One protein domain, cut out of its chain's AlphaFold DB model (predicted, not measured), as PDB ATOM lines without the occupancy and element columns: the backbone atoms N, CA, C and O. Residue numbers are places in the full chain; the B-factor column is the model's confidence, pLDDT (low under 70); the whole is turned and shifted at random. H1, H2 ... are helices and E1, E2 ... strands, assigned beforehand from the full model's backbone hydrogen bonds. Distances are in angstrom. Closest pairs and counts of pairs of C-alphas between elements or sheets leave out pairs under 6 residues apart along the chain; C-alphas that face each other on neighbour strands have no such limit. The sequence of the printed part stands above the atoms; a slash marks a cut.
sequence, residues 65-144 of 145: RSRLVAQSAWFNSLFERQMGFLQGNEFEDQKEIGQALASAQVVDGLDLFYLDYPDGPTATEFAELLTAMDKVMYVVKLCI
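What this domain is: This is residues 65 to 144 of the 145 residues of an uncharacterized protein of Galerina marginata (strain CBS 339.88) (UniProt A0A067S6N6). A short helical hairpin, H1 and H2, has a third helix, H3, set on H2 at a slant, and a small two-stranded hairpin, E1 and E2, follows with E2 near one side of H3. Away from this group lies the fourth helix, H4, which comes near H1 at one end and touches no helix; the last strand, E3, lies off by itself. The printed part has 80 residues, with four named helices and three named strands in the order H1, H2, H3, E1, E2, H4, E3, and its class is mixed, helices and strands. The one sheet has the order E1 - E2 and is antiparallel, while E3 pairs with no named strand. The whole is compact, with a radius of gyration of the C-alphas of 13.1 A, and it spans 33 by 26 by 25 A along its three main axes, although few contacts join H4 to the other helices.

How they stand to each other: H1, residues 65 to 71, and H2, residues 73 to 82, touch, and their closest C-alphas, those of Val 69 and Asn 76, are 4.4 A apart. They form a helical hairpin, running opposite ways at a shallow tilt of 31 degrees. H2 also touches H3, residues 94 to 102; the closest C-alphas are those of Leu 78 and Ile 97, 5.7 A apart. These two run the same way at a steep tilt of 45 degrees. H1 and H3 are apart. E1, residues 105 to 107, and E2, residues 110 to 114, are antiparallel neighbours and a hairpin, with an angle of 131 degrees between their directions. The C-alphas of Val 106 and Asp 111 face each other at 4.7 A. Across the pair, N 105 and O 112 are 2.9 A apart and N 112 and O 105 are 2.7 A apart, both within hydrogen-bond range. The closest C-alphas of H3 and E2, those of Ala 100 and Phe 113, are 5.6 A apart. H4, residues 123 to 133, is close to H1 but not clearly touching, with the C-alphas of Gln 71 and Met 133, the closest of the two, 7.3 A apart; the two run the same way at a steep tilt of 69 degrees, only just short of about perpendicular. H4 is apart from H2 and from H3. E3, residues 140 to 143, is apart from H4, E1 and E2. In H1, H2, H3 and H4 every O i to N i+4 pair is within hydrogen-bond range.

Where its parts are: H1 begins at C-alpha 65, at (25.422, 39.060, 5.033), and measures 10.0 A from first to last C-alpha. H2 measures 14.1 A and H3 11.9 A. E1 is 6.2 A long and E2 13.0 A, ending at C-alpha 114, at (26.296, 24.246, 2.199). H4, the longest helix with 11 residues, measures 15.0 A. E3 measures 9.5 A and ends at C-alpha 143, at (15.970, 21.828, 11.706).

The domain as a whole: The two C-alphas farthest apart are those of Gly 88 and Cys 143, at 35.8 A. The first and last printed C-alphas, of Arg 65 and Ile 144, are 21.8 A apart. The printed part has no cut. The link from H2 to H3 is long, with 11 residues; those from H1 to H2, H3 to E1 and E1 to E2 are tight. The mean pLDDT of the printed part is 74.1, and confidence is low, under 70, at residues 84 to 93 and residues 134 to 144.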
ATOM      1  N   ARG A  65      24.202  38.974   5.852       80.00
ATOM      2  CA  ARG A  65      25.422  39.060   5.033       80.00
ATOM      3  C   ARG A  65      26.347  40.164   5.508       80.00
ATOM      4  O   ARG A  65      27.512  39.897   5.758       80.00
ATOM      5  N   SER A  66      25.827  41.374   5.739       77.81
ATOM      6  CA  SER A  66      26.680  42.489   6.178       77.81
ATOM      7  C   SER A  66      27.361  42.240   7.528       77.81
ATOM      8  O   SER A  66      28.424  42.794   7.780       77.81
ATOM      9  N   ARG A  67      26.772  41.403   8.396       77.88
ATOM     10  CA  ARG A  67      27.372  41.041   9.685       77.88
ATOM     11  C   ARG A  67      28.448  39.981   9.508       77.88
ATOM     12  O   ARG A  67      29.527  40.140  10.061       77.88
ATOM     13  N   LEU A  68      28.178  38.959   8.697       79.31
ATOM     14  CA  LEU A  68      29.167  37.933   8.360       79.31
ATOM     15  C   LEU A  68      30.404  38.539   7.691       79.31
ATOM     16  O   LEU A  68      31.517  38.251   8.111       79.31
ATOM     17  N   VAL A  69      30.198  39.433   6.723       80.38
ATOM     18  CA  VAL A  69      31.263  40.188   6.045       80.38
ATOM     19  C   VAL A  69      32.086  41.014   7.033       80.38
ATOM     20  O   VAL A  69      33.310  40.991   6.986       80.38
ATOM     21  N   ALA A  70      31.425  41.734   7.945       77.25
ATOM     22  CA  ALA A  70      32.110  42.593   8.909       77.25
ATOM     23  C   ALA A  70      32.953  41.809   9.926       77.25
ATOM     24  O   ALA A  70      33.917  42.349  10.458       77.25
ATOM     25  N   GLN A  71      32.572  40.565  10.220       77.44
ATOM     26  CA  GLN A  71      33.211  39.751  11.250       77.44
ATOM     27  C   GLN A  71      34.192  38.715  10.688       77.44
ATOM     28  O   GLN A  71      34.983  38.152  11.438       77.44
ATOM     29  N   SER A  72      34.144  38.426   9.386       77.25
ATOM     30  CA  SER A  72      34.981  37.399   8.771       77.25
ATOM     31  C   SER A  72      35.305  37.722   7.316       77.25
ATOM     32  O   SER A  72      34.430  37.809   6.448       77.25
ATOM     33  N   ALA A  73      36.606  37.821   7.043       79.81
ATOM     34  CA  ALA A  73      37.145  38.016   5.700       79.81
ATOM     35  C   ALA A  73      36.834  36.836   4.758       79.81
ATOM     36  O   ALA A  73      36.693  37.034   3.548       79.81
ATOM     37  N   TRP A  74      36.664  35.629   5.311       82.31
ATOM     38  CA  TRP A  74      36.260  34.439   4.560       82.31
ATOM     39  C   TRP A  74      34.867  34.623   3.952       82.31
ATOM     40  O   TRP A  74      34.681  34.477   2.743       82.31
ATOM     41  N   PHE A  75      33.896  35.057   4.765       80.06
ATOM     42  CA  PHE A  75      32.539  35.332   4.288       80.06
ATOM     43  C   PHE A  75      32.498  36.526   3.331       80.06
ATOM     44  O   PHE A  75      31.728  36.495   2.373       80.06
ATOM     45  N   ASN A  76      33.339  37.546   3.537       82.19
ATOM     46  CA  ASN A  76      33.466  38.632   2.565       82.19
ATOM     47  C   ASN A  76      33.881  38.110   1.187       82.19
ATOM     48  O   ASN A  76      33.191  38.345   0.197       82.19
ATOM     49  N   SER A  77      34.941  37.305   1.153       82.50
ATOM     50  CA  SER A  77      35.448  36.702  -0.079       82.50
ATOM     51  C   SER A  77      34.417  35.783  -0.744       82.50
ATOM     52  O   SER A  77      34.303  35.776  -1.969       82.50
ATOM     53  N   LEU A  78      33.637  35.035   0.046       82.81
ATOM     54  CA  LEU A  78      32.550  34.192  -0.452       82.81
ATOM     55  C   LEU A  78      31.492  35.017  -1.196       82.81
ATOM     56  O   LEU A  78      31.177  34.713  -2.347       82.81
ATOM     57  N   PHE A  79      30.962  36.069  -0.569       80.19
ATOM     58  CA  PHE A  79      29.897  36.877  -1.170       80.19
ATOM     59  C   PHE A  79      30.396  37.730  -2.340       80.19
ATOM     60  O   PHE A  79      29.703  37.845  -3.350       80.19
ATOM     61  N   GLU A  80      31.605  38.285  -2.254       79.62
ATOM     62  CA  GLU A  80      32.194  39.049  -3.356       79.62
ATOM     63  C   GLU A  80      32.440  38.171  -4.590       79.62
ATOM     64  O   GLU A  80      32.157  38.593  -5.713       79.62
ATOM     65  N   ARG A  81      32.898  36.923  -4.406       77.12
ATOM     66  CA  ARG A  81      33.045  35.957  -5.508       77.12
ATOM     67  C   ARG A  81      31.707  35.499  -6.070       77.12
ATOM     68  O   ARG A  81      31.584  35.367  -7.284       77.12
ATOM     69  N   GLN A  82      30.704  35.294  -5.221       76.75
ATOM     70  CA  GLN A  82      29.355  34.943  -5.664       76.75
ATOM     71  C   GLN A  82      28.767  36.006  -6.604       76.75
ATOM     72  O   GLN A  82      28.091  35.683  -7.577       76.75
ATOM     73  N   MET A  83      29.046  37.277  -6.322       72.00
ATOM     74  CA  MET A  83      28.608  38.414  -7.133       72.00
ATOM     75  C   MET A  83      29.531  38.710  -8.325       72.00
ATOM     76  O   MET A  83      29.257  39.623  -9.099       72.00
ATOM     77  N   GLY A  84      30.625  37.959  -8.480       67.31
ATOM     78  CA  GLY A  84      31.600  38.158  -9.550       67.31
ATOM     79  C   GLY A  84      32.510  39.379  -9.370       67.31
ATOM     80  O   GLY A  84      33.176  39.765 -10.326       67.31
ATOM     81  N   PHE A  85      32.562  39.983  -8.174       60.81
ATOM     82  CA  PHE A  85      33.396  41.159  -7.892       60.81
ATOM     83  C   PHE A  85      34.880  40.820  -7.694       60.81
ATOM     84  O   PHE A  85      35.735  41.636  -8.032       60.81
ATOM     85  N   LEU A  86      35.209  39.625  -7.190       60.22
ATOM     86  CA  LEU A  86      36.594  39.171  -7.031       60.22
ATOM     87  C   LEU A  86      36.895  37.963  -7.925       60.22
ATOM     88  O   LEU A  86      36.288  36.908  -7.761       60.22
ATOM     89  N   GLN A  87      37.879  38.095  -8.822       53.69
ATOM     90  CA  GLN A  87      38.371  36.998  -9.676       53.69
ATOM     91  C   GLN A  87      39.763  36.453  -9.310       53.69
ATOM     92  O   GLN A  87      40.208  35.506  -9.949       53.69
ATOM     93  N   GLY A  88      40.467  36.966  -8.295       50.09
ATOM     94  CA  GLY A  88      41.878  36.578  -8.170       50.09
ATOM     95  C   GLY A  88      42.570  36.916  -6.867       50.09
ATOM     96  O   GLY A  88      43.515  37.686  -6.884       50.09
ATOM     97  N   ASN A  89      42.159  36.290  -5.767       49.78
ATOM     98  CA  ASN A  89      43.039  36.177  -4.607       49.78
ATOM     99  C   ASN A  89      43.184  34.697  -4.245       49.78
ATOM    100  O   ASN A  89      42.191  34.049  -3.897       49.78
ATOM    101  N   GLU A  90      44.406  34.183  -4.380       52.91
ATOM    102  CA  GLU A  90      44.862  32.904  -3.833       52.91
ATOM    103  C   GLU A  90      44.844  33.005  -2.303       52.91
ATOM    104  O   GLU A  90      45.829  33.370  -1.671       52.91
ATOM    105  N   PHE A  91      43.683  32.766  -1.700       59.28
ATOM    106  CA  PHE A  91      43.592  32.522  -0.263       59.28
ATOM    107  C   PHE A  91      43.726  31.020  -0.018       59.28
ATOM    108  O   PHE A  91      43.256  30.228  -0.840       59.28
ATOM    109  N   GLU A  92      44.310  30.629   1.116       61.72
ATOM    110  CA  GLU A  92      44.399  29.220   1.539       61.72
ATOM    111  C   GLU A  92      43.009  28.543   1.514       61.72
ATOM    112  O   GLU A  92      42.869  27.398   1.081       61.72
ATOM    113  N   ASP A  93      41.957  29.320   1.784       68.62
ATOM    114  CA  ASP A  93      40.563  28.868   1.839       68.62
ATOM    115  C   ASP A  93      39.845  28.876   0.471       68.62
ATOM    116  O   ASP A  93      38.629  28.680   0.376       68.62
ATOM    117  N   GLN A  94      40.557  29.118  -0.637       71.94
ATOM    118  CA  GLN A  94      39.957  29.220  -1.974       71.94
ATOM    119  C   GLN A  94      39.206  27.949  -2.381       71.94
ATOM    120  O   GLN A  94      38.178  28.046  -3.059       71.94
ATOM    121  N   LYS A  95      39.697  26.779  -1.963       73.12
ATOM    122  CA  LYS A  95      39.055  25.486  -2.223       73.12
ATOM    123  C   LYS A  95      37.710  25.377  -1.500       73.12
ATOM    124  O   LYS A  95      36.725  24.966  -2.110       73.12
ATOM    125  N   GLU A  96      37.656  25.799  -0.240       76.88
ATOM    126  CA  GLU A  96      36.446  25.763   0.588       76.88
ATOM    127  C   GLU A  96      35.395  26.747   0.082       76.88
ATOM    128  O   GLU A  96      34.239  26.372  -0.117       76.88
ATOM    129  N   ILE A  97      35.817  27.981  -0.218       77.00
ATOM    130  CA  ILE A  97      34.964  29.021  -0.802       77.00
ATOM    131  C   ILE A  97      34.420  28.559  -2.159       77.00
ATOM    132  O   ILE A  97      33.235  28.722  -2.441       77.00
ATOM    133  N   GLY A  98      35.260  27.945  -2.999       77.62
ATOM    134  CA  GLY A  98      34.837  27.382  -4.282       77.62
ATOM    135  C   GLY A  98      33.783  26.284  -4.123       77.62
ATOM    136  O   GLY A  98      32.799  26.270  -4.856       77.62
ATOM    137  N   GLN A  99      33.939  25.408  -3.131       79.81
ATOM    138  CA  GLN A  99      32.965  24.360  -2.823       79.81
ATOM    139  C   GLN A  99      31.654  24.923  -2.237       79.81
ATOM    140  O   GLN A  99      30.573  24.466  -2.616       79.81
ATOM    141  N   ALA A 100      31.713  25.953  -1.384       81.50
ATOM    142  CA  ALA A 100      30.522  26.663  -0.901       81.50
ATOM    143  C   ALA A 100      29.759  27.322  -2.058       81.50
ATOM    144  O   ALA A 100      28.538  27.232  -2.123       81.50
ATOM    145  N   LEU A 101      30.473  27.949  -3.000       80.81
ATOM    146  CA  LEU A 101      29.874  28.553  -4.193       80.81
ATOM    147  C   LEU A 101      29.291  27.506  -5.141       80.81
ATOM    148  O   LEU A 101      28.200  27.705  -5.664       80.81
ATOM    149  N   ALA A 102      29.982  26.385  -5.343       81.00
ATOM    150  CA  ALA A 102      29.497  25.294  -6.187       81.00
ATOM    151  C   ALA A 102      28.233  24.632  -5.618       81.00
ATOM    152  O   ALA A 102      27.401  24.136  -6.373       81.00
ATOM    153  N   SER A 103      28.081  24.633  -4.291       80.81
ATOM    154  CA  SER A 103      26.877  24.148  -3.612       80.81
ATOM    155  C   SER A 103      25.798  25.222  -3.432       80.81
ATOM    156  O   SER A 103      24.711  24.899  -2.947       80.81
ATOM    157  N   ALA A 104      26.068  26.475  -3.815       81.44
ATOM    158  CA  ALA A 104      25.149  27.578  -3.597       81.44
ATOM    159  C   ALA A 104      23.850  27.369  -4.385       81.44
ATOM    160  O   ALA A 104      23.850  27.164  -5.600       81.44
ATOM    161  N   GLN A 105      22.728  27.442  -3.682       81.31
ATOM    162  CA  GLN A 105      21.389  27.326  -4.250       81.31
ATOM    163  C   GLN A 105      20.547  28.516  -3.817       81.31
ATOM    164  O   GLN A 105      20.716  29.037  -2.722       81.31
ATOM    165  N   VAL A 106      19.595  28.934  -4.645       81.56
ATOM    166  CA  VAL A 106      18.643  29.980  -4.260       81.56
ATOM    167  C   VAL A 106      17.398  29.304  -3.693       81.56
ATOM    168  O   VAL A 106      16.666  28.637  -4.418       81.56
ATOM    169  N   VAL A 107      17.152  29.477  -2.395       78.50
ATOM    170  CA  VAL A 107      15.978  28.946  -1.688       78.50
ATOM    171  C   VAL A 107      15.190  30.119  -1.116       78.50
ATOM    172  O   VAL A 107      15.741  30.942  -0.391       78.50
ATOM    173  N   ASP A 108      13.907  30.227  -1.467       73.25
ATOM    174  CA  ASP A 108      13.022  31.328  -1.046       73.25
ATOM    175  C   ASP A 108      13.554  32.734  -1.400       73.25
ATOM    176  O   ASP A 108      13.336  33.710  -0.680       73.25
ATOM    177  N   GLY A 109      14.297  32.842  -2.507       73.69
ATOM    178  CA  GLY A 109      14.947  34.090  -2.927       73.69
ATOM    179  C   GLY A 109      16.156  34.490  -2.071       73.69
ATOM    180  O   GLY A 109      16.629  35.620  -2.180       73.69
ATOM    181  N   LEU A 110      16.650  33.587  -1.217       79.31
ATOM    182  CA  LEU A 110      17.872  33.745  -0.436       79.31
ATOM    183  C   LEU A 110      18.938  32.757  -0.913       79.31
ATOM    184  O   LEU A 110      18.642  31.601  -1.210       79.31
ATOM    185  N   ASP A 111      20.190  33.200  -0.915       83.50
ATOM    186  CA  ASP A 111      21.318  32.323  -1.228       83.50
ATOM    187  C   ASP A 111      21.593  31.383  -0.050       83.50
ATOM    188  O   ASP A 111      21.859  31.840   1.068       83.50
ATOM    189  N   LEU A 112      21.480  30.083  -0.317       85.56
ATOM    190  CA  LEU A 112      21.764  28.965   0.566       85.56
ATOM    191  C   LEU A 112      23.126  28.367   0.219       85.56
ATOM    192  O   LEU A 112      23.302  27.849  -0.879       85.56
ATOM    193  N   PHE A 113      24.046  28.372   1.176       86.81
ATOM    194  CA  PHE A 113      25.368  27.757   1.050       86.81
ATOM    195  C   PHE A 113      25.456  26.524   1.933       86.81
ATOM    196  O   PHE A 113      25.038  26.569   3.093       86.81
ATOM    197  N   TYR A 114      26.034  25.445   1.415       86.81
ATOM    198  CA  TYR A 114      26.296  24.246   2.199       86.81
ATOM    199  C   TYR A 114      27.738  24.282   2.688       86.81
ATOM    200  O   TYR A 114      28.671  24.357   1.892       86.81
ATOM    201  N   LEU A 115      27.901  24.235   4.006       83.88
ATOM    202  CA  LEU A 115      29.186  24.241   4.700       83.88
ATOM    203  C   LEU A 115      29.433  22.893   5.397       83.88
ATOM    204  O   LEU A 115      29.915  22.840   6.524       83.88
ATOM    205  N   ASP A 116      29.032  21.802   4.743       81.00
ATOM    206  CA  ASP A 116      29.220  20.437   5.237       81.00
ATOM    207  C   ASP A 116      30.548  19.891   4.699       81.00
ATOM    208  O   ASP A 116      30.621  19.301   3.616       81.00
ATOM    209  N   TYR A 117      31.625  20.201   5.419       79.38
ATOM    210  CA  TYR A 117      32.979  19.762   5.099       79.38
ATOM    211  C   TYR A 117      33.427  18.709   6.116       79.38
ATOM    212  O   TYR A 117      33.111  18.853   7.296       79.38
ATOM    213  N   PRO A 118      34.195  17.682   5.703       75.31
ATOM    214  CA  PRO A 118      34.667  16.640   6.618       75.31
ATOM    215  C   PRO A 118      35.538  17.191   7.759       75.31
ATOM    216  O   PRO A 118      35.488  16.653   8.859       75.31
ATOM    217  N   ASP A 119      36.266  18.283   7.505       80.50
ATOM    218  CA  ASP A 119      37.093  19.002   8.487       80.50
ATOM    219  C   ASP A 119      36.451  20.336   8.933       80.50
ATOM    220  O   ASP A 119      37.103  21.188   9.535       80.50
ATOM    221  N   GLY A 120      35.175  20.553   8.594       73.19
ATOM    222  CA  GLY A 120      34.445  21.780   8.903       73.19
ATOM    223  C   GLY A 120      33.847  21.785  10.312       73.19
ATOM    224  O   GLY A 120      33.709  20.735  10.942       73.19
ATOM    225  N   PRO A 121      33.431  22.962  10.814       80.69
ATOM    226  CA  PRO A 121      32.785  23.056  12.113       80.69
ATOM    227  C   PRO A 121      31.433  22.341  12.094       80.69
ATOM    228  O   PRO A 121      30.633  22.494  11.167       80.69
ATOM    229  N   THR A 122      31.127  21.620  13.166       86.31
ATOM    230  CA  THR A 122      29.781  21.092  13.383       86.31
ATOM    231  C   THR A 122      28.782  22.236  13.557       86.31
ATOM    232  O   THR A 122      29.120  23.357  13.938       86.31
ATOM    233  N   ALA A 123      27.493  21.959  13.339       85.19
ATOM    234  CA  ALA A 123      26.451  22.969  13.527       85.19
ATOM    235  C   ALA A 123      26.427  23.554  14.955       85.19
ATOM    236  O   ALA A 123      25.980  24.685  15.147       85.19
ATOM    237  N   THR A 124      26.876  22.797  15.961       84.44
ATOM    238  CA  THR A 124      26.980  23.281  17.344       84.44
ATOM    239  C   THR A 124      28.157  24.234  17.497       84.44
ATOM    240  O   THR A 124      27.951  25.353  17.952       84.44
ATOM    241  N   GLU A 125      29.348  23.848  17.037       84.56
ATOM    242  CA  GLU A 125      30.548  24.699  17.086       84.56
ATOM    243  C   GLU A 125      30.353  25.987  16.287       84.56
ATOM    244  O   GLU A 125      30.712  27.068  16.740       84.56
ATOM    245  N   PHE A 126      29.705  25.900  15.124       83.69
ATOM    246  CA  PHE A 126      29.374  27.082  14.340       83.69
ATOM    247  C   PHE A 126      28.365  27.983  15.064       83.69
ATOM    248  O   PHE A 126      28.499  29.202  15.038       83.69
ATOM    249  N   ALA A 127      27.371  27.420  15.755       82.81
ATOM    250  CA  ALA A 127      26.440  28.214  16.557       82.81
ATOM    251  C   ALA A 127      27.130  28.881  17.759       82.81
ATOM    252  O   ALA A 127      26.825  30.032  18.073       82.81
ATOM    253  N   GLU A 128      28.064  28.190  18.413       83.62
ATOM    254  CA  GLU A 128      28.890  28.743  19.489       83.62
ATOM    255  C   GLU A 128      29.797  29.859  18.971       83.62
ATOM    256  O   GLU A 128      29.841  30.928  19.577       83.62
ATOM    257  N   LEU A 129      30.426  29.663  17.810       82.00
ATOM    258  CA  LEU A 129      31.203  30.684  17.115       82.00
ATOM    259  C   LEU A 129      30.342  31.919  16.825       82.00
ATOM    260  O   LEU A 129      30.723  33.027  17.186       82.00
ATOM    261  N   LEU A 130      29.149  31.740  16.252       79.06
ATOM    262  CA  LEU A 130      28.220  32.846  15.997       79.06
ATOM    263  C   LEU A 130      27.787  33.557  17.287       79.06
ATOM    264  O   LEU A 130      27.652  34.779  17.297       79.06
ATOM    265  N   THR A 131      27.595  32.808  18.373       78.94
ATOM    266  CA  THR A 131      27.235  33.353  19.693       78.94
ATOM    267  C   THR A 131      28.399  34.125  20.321       78.94
ATOM    268  O   THR A 131      28.190  35.148  20.972       78.94
ATOM    269  N   ALA A 132      29.634  33.665  20.117       78.38
ATOM    270  CA  ALA A 132      30.839  34.363  20.548       78.38
ATOM    271  C   ALA A 132      31.095  35.629  19.712       78.38
ATOM    272  O   ALA A 132      31.552  36.636  20.251       78.38
ATOM    273  N   MET A 133      30.767  35.590  18.415       71.69
ATOM    274  CA  MET A 133      30.918  36.711  17.483       71.69
ATOM    275  C   MET A 133      29.880  37.821  17.697       71.69
ATOM    276  O   MET A 133      30.173  38.974  17.372       71.69
ATOM    277  N   ASP A 134      28.684  37.530  18.234       63.34
ATOM    278  CA  ASP A 134      27.680  38.570  18.485       63.34
ATOM    279  C   ASP A 134      26.683  38.243  19.619       63.34
ATOM    280  O   ASP A 134      26.124  37.152  19.698       63.34
ATOM    281  N   LYS A 135      26.356  39.249  20.447       56.56
ATOM    282  CA  LYS A 135      25.252  39.187  21.434       56.56
ATOM    283  C   LYS A 135      23.874  39.487  20.815       56.56
ATOM    284  O   LYS A 135      22.876  39.434  21.532       56.56
ATOM    285  N   VAL A 136      23.795  39.842  19.524       48.56
ATOM    286  CA  VAL A 136      22.559  40.348  18.881       48.56
ATOM    287  C   VAL A 136      22.224  39.659  17.542       48.56
ATOM    288  O   VAL A 136      21.230  40.004  16.901       48.56
ATOM    289  N   MET A 137      22.988  38.651  17.102       54.47
ATOM    290  CA  MET A 137      22.608  37.867  15.921       54.47
ATOM    291  C   MET A 137      21.438  36.935  16.254       54.47
ATOM    292  O   MET A 137      21.556  36.015  17.058       54.47
ATOM    293  N   TYR A 138      20.296  37.151  15.597       54.94
ATOM    294  CA  TYR A 138      19.166  36.227  15.651       54.94
ATOM    295  C   TYR A 138      19.521  34.949  14.890       54.94
ATOM    296  O   TYR A 138      19.299  34.842  13.684       54.94
ATOM    297  N   VAL A 139      20.084  33.975  15.596       57.75
ATOM    298  CA  VAL A 139      20.318  32.640  15.052       57.75
ATOM    299  C   VAL A 139      18.977  31.913  14.985       57.75
ATOM    300  O   VAL A 139      18.509  31.329  15.961       57.75
ATOM    301  N   VAL A 140      18.326  31.956  13.823       57.84
ATOM    302  CA  VAL A 140      17.150  31.116  13.570       57.84
ATOM    303  C   VAL A 140      17.648  29.753  13.113       57.84
ATOM    304  O   VAL A 140      18.040  29.586  11.956       57.84
ATOM    305  N   LYS A 141      17.659  28.794  14.043       61.09
ATOM    306  CA  LYS A 141      17.991  27.394  13.775       61.09
ATOM    307  C   LYS A 141      16.777  26.703  13.158       61.09
ATOM    308  O   LYS A 141      15.796  26.431  13.845       61.09
ATOM    309  N   LEU A 142      16.843  26.419  11.864       60.97
ATOM    310  CA  LEU A 142      15.847  25.606  11.171       60.97
ATOM    311  C   LEU A 142      16.370  24.168  11.102       60.97
ATOM    312  O   LEU A 142      17.334  23.892  10.389       60.97
ATOM    313  N   CYS A 143      15.754  23.264  11.868       59.09
ATOM    314  CA  CYS A 143      15.970  21.828  11.706       59.09
ATOM    315  C   CYS A 143      15.146  21.342  10.514       59.09
ATOM    316  O   CYS A 143      13.924  21.503  10.499       59.09
ATOM    317  N   ILE A 144      15.815  20.754   9.530       59.50
ATOM    318  CA  ILE A 144      15.162  20.128   8.382       59.50
ATOM    319  C   ILE A 144      14.680  18.748   8.862       59.50
ATOM    320  O   ILE A 144      15.500  17.951   9.313       59.50
TER     321      ILE A 144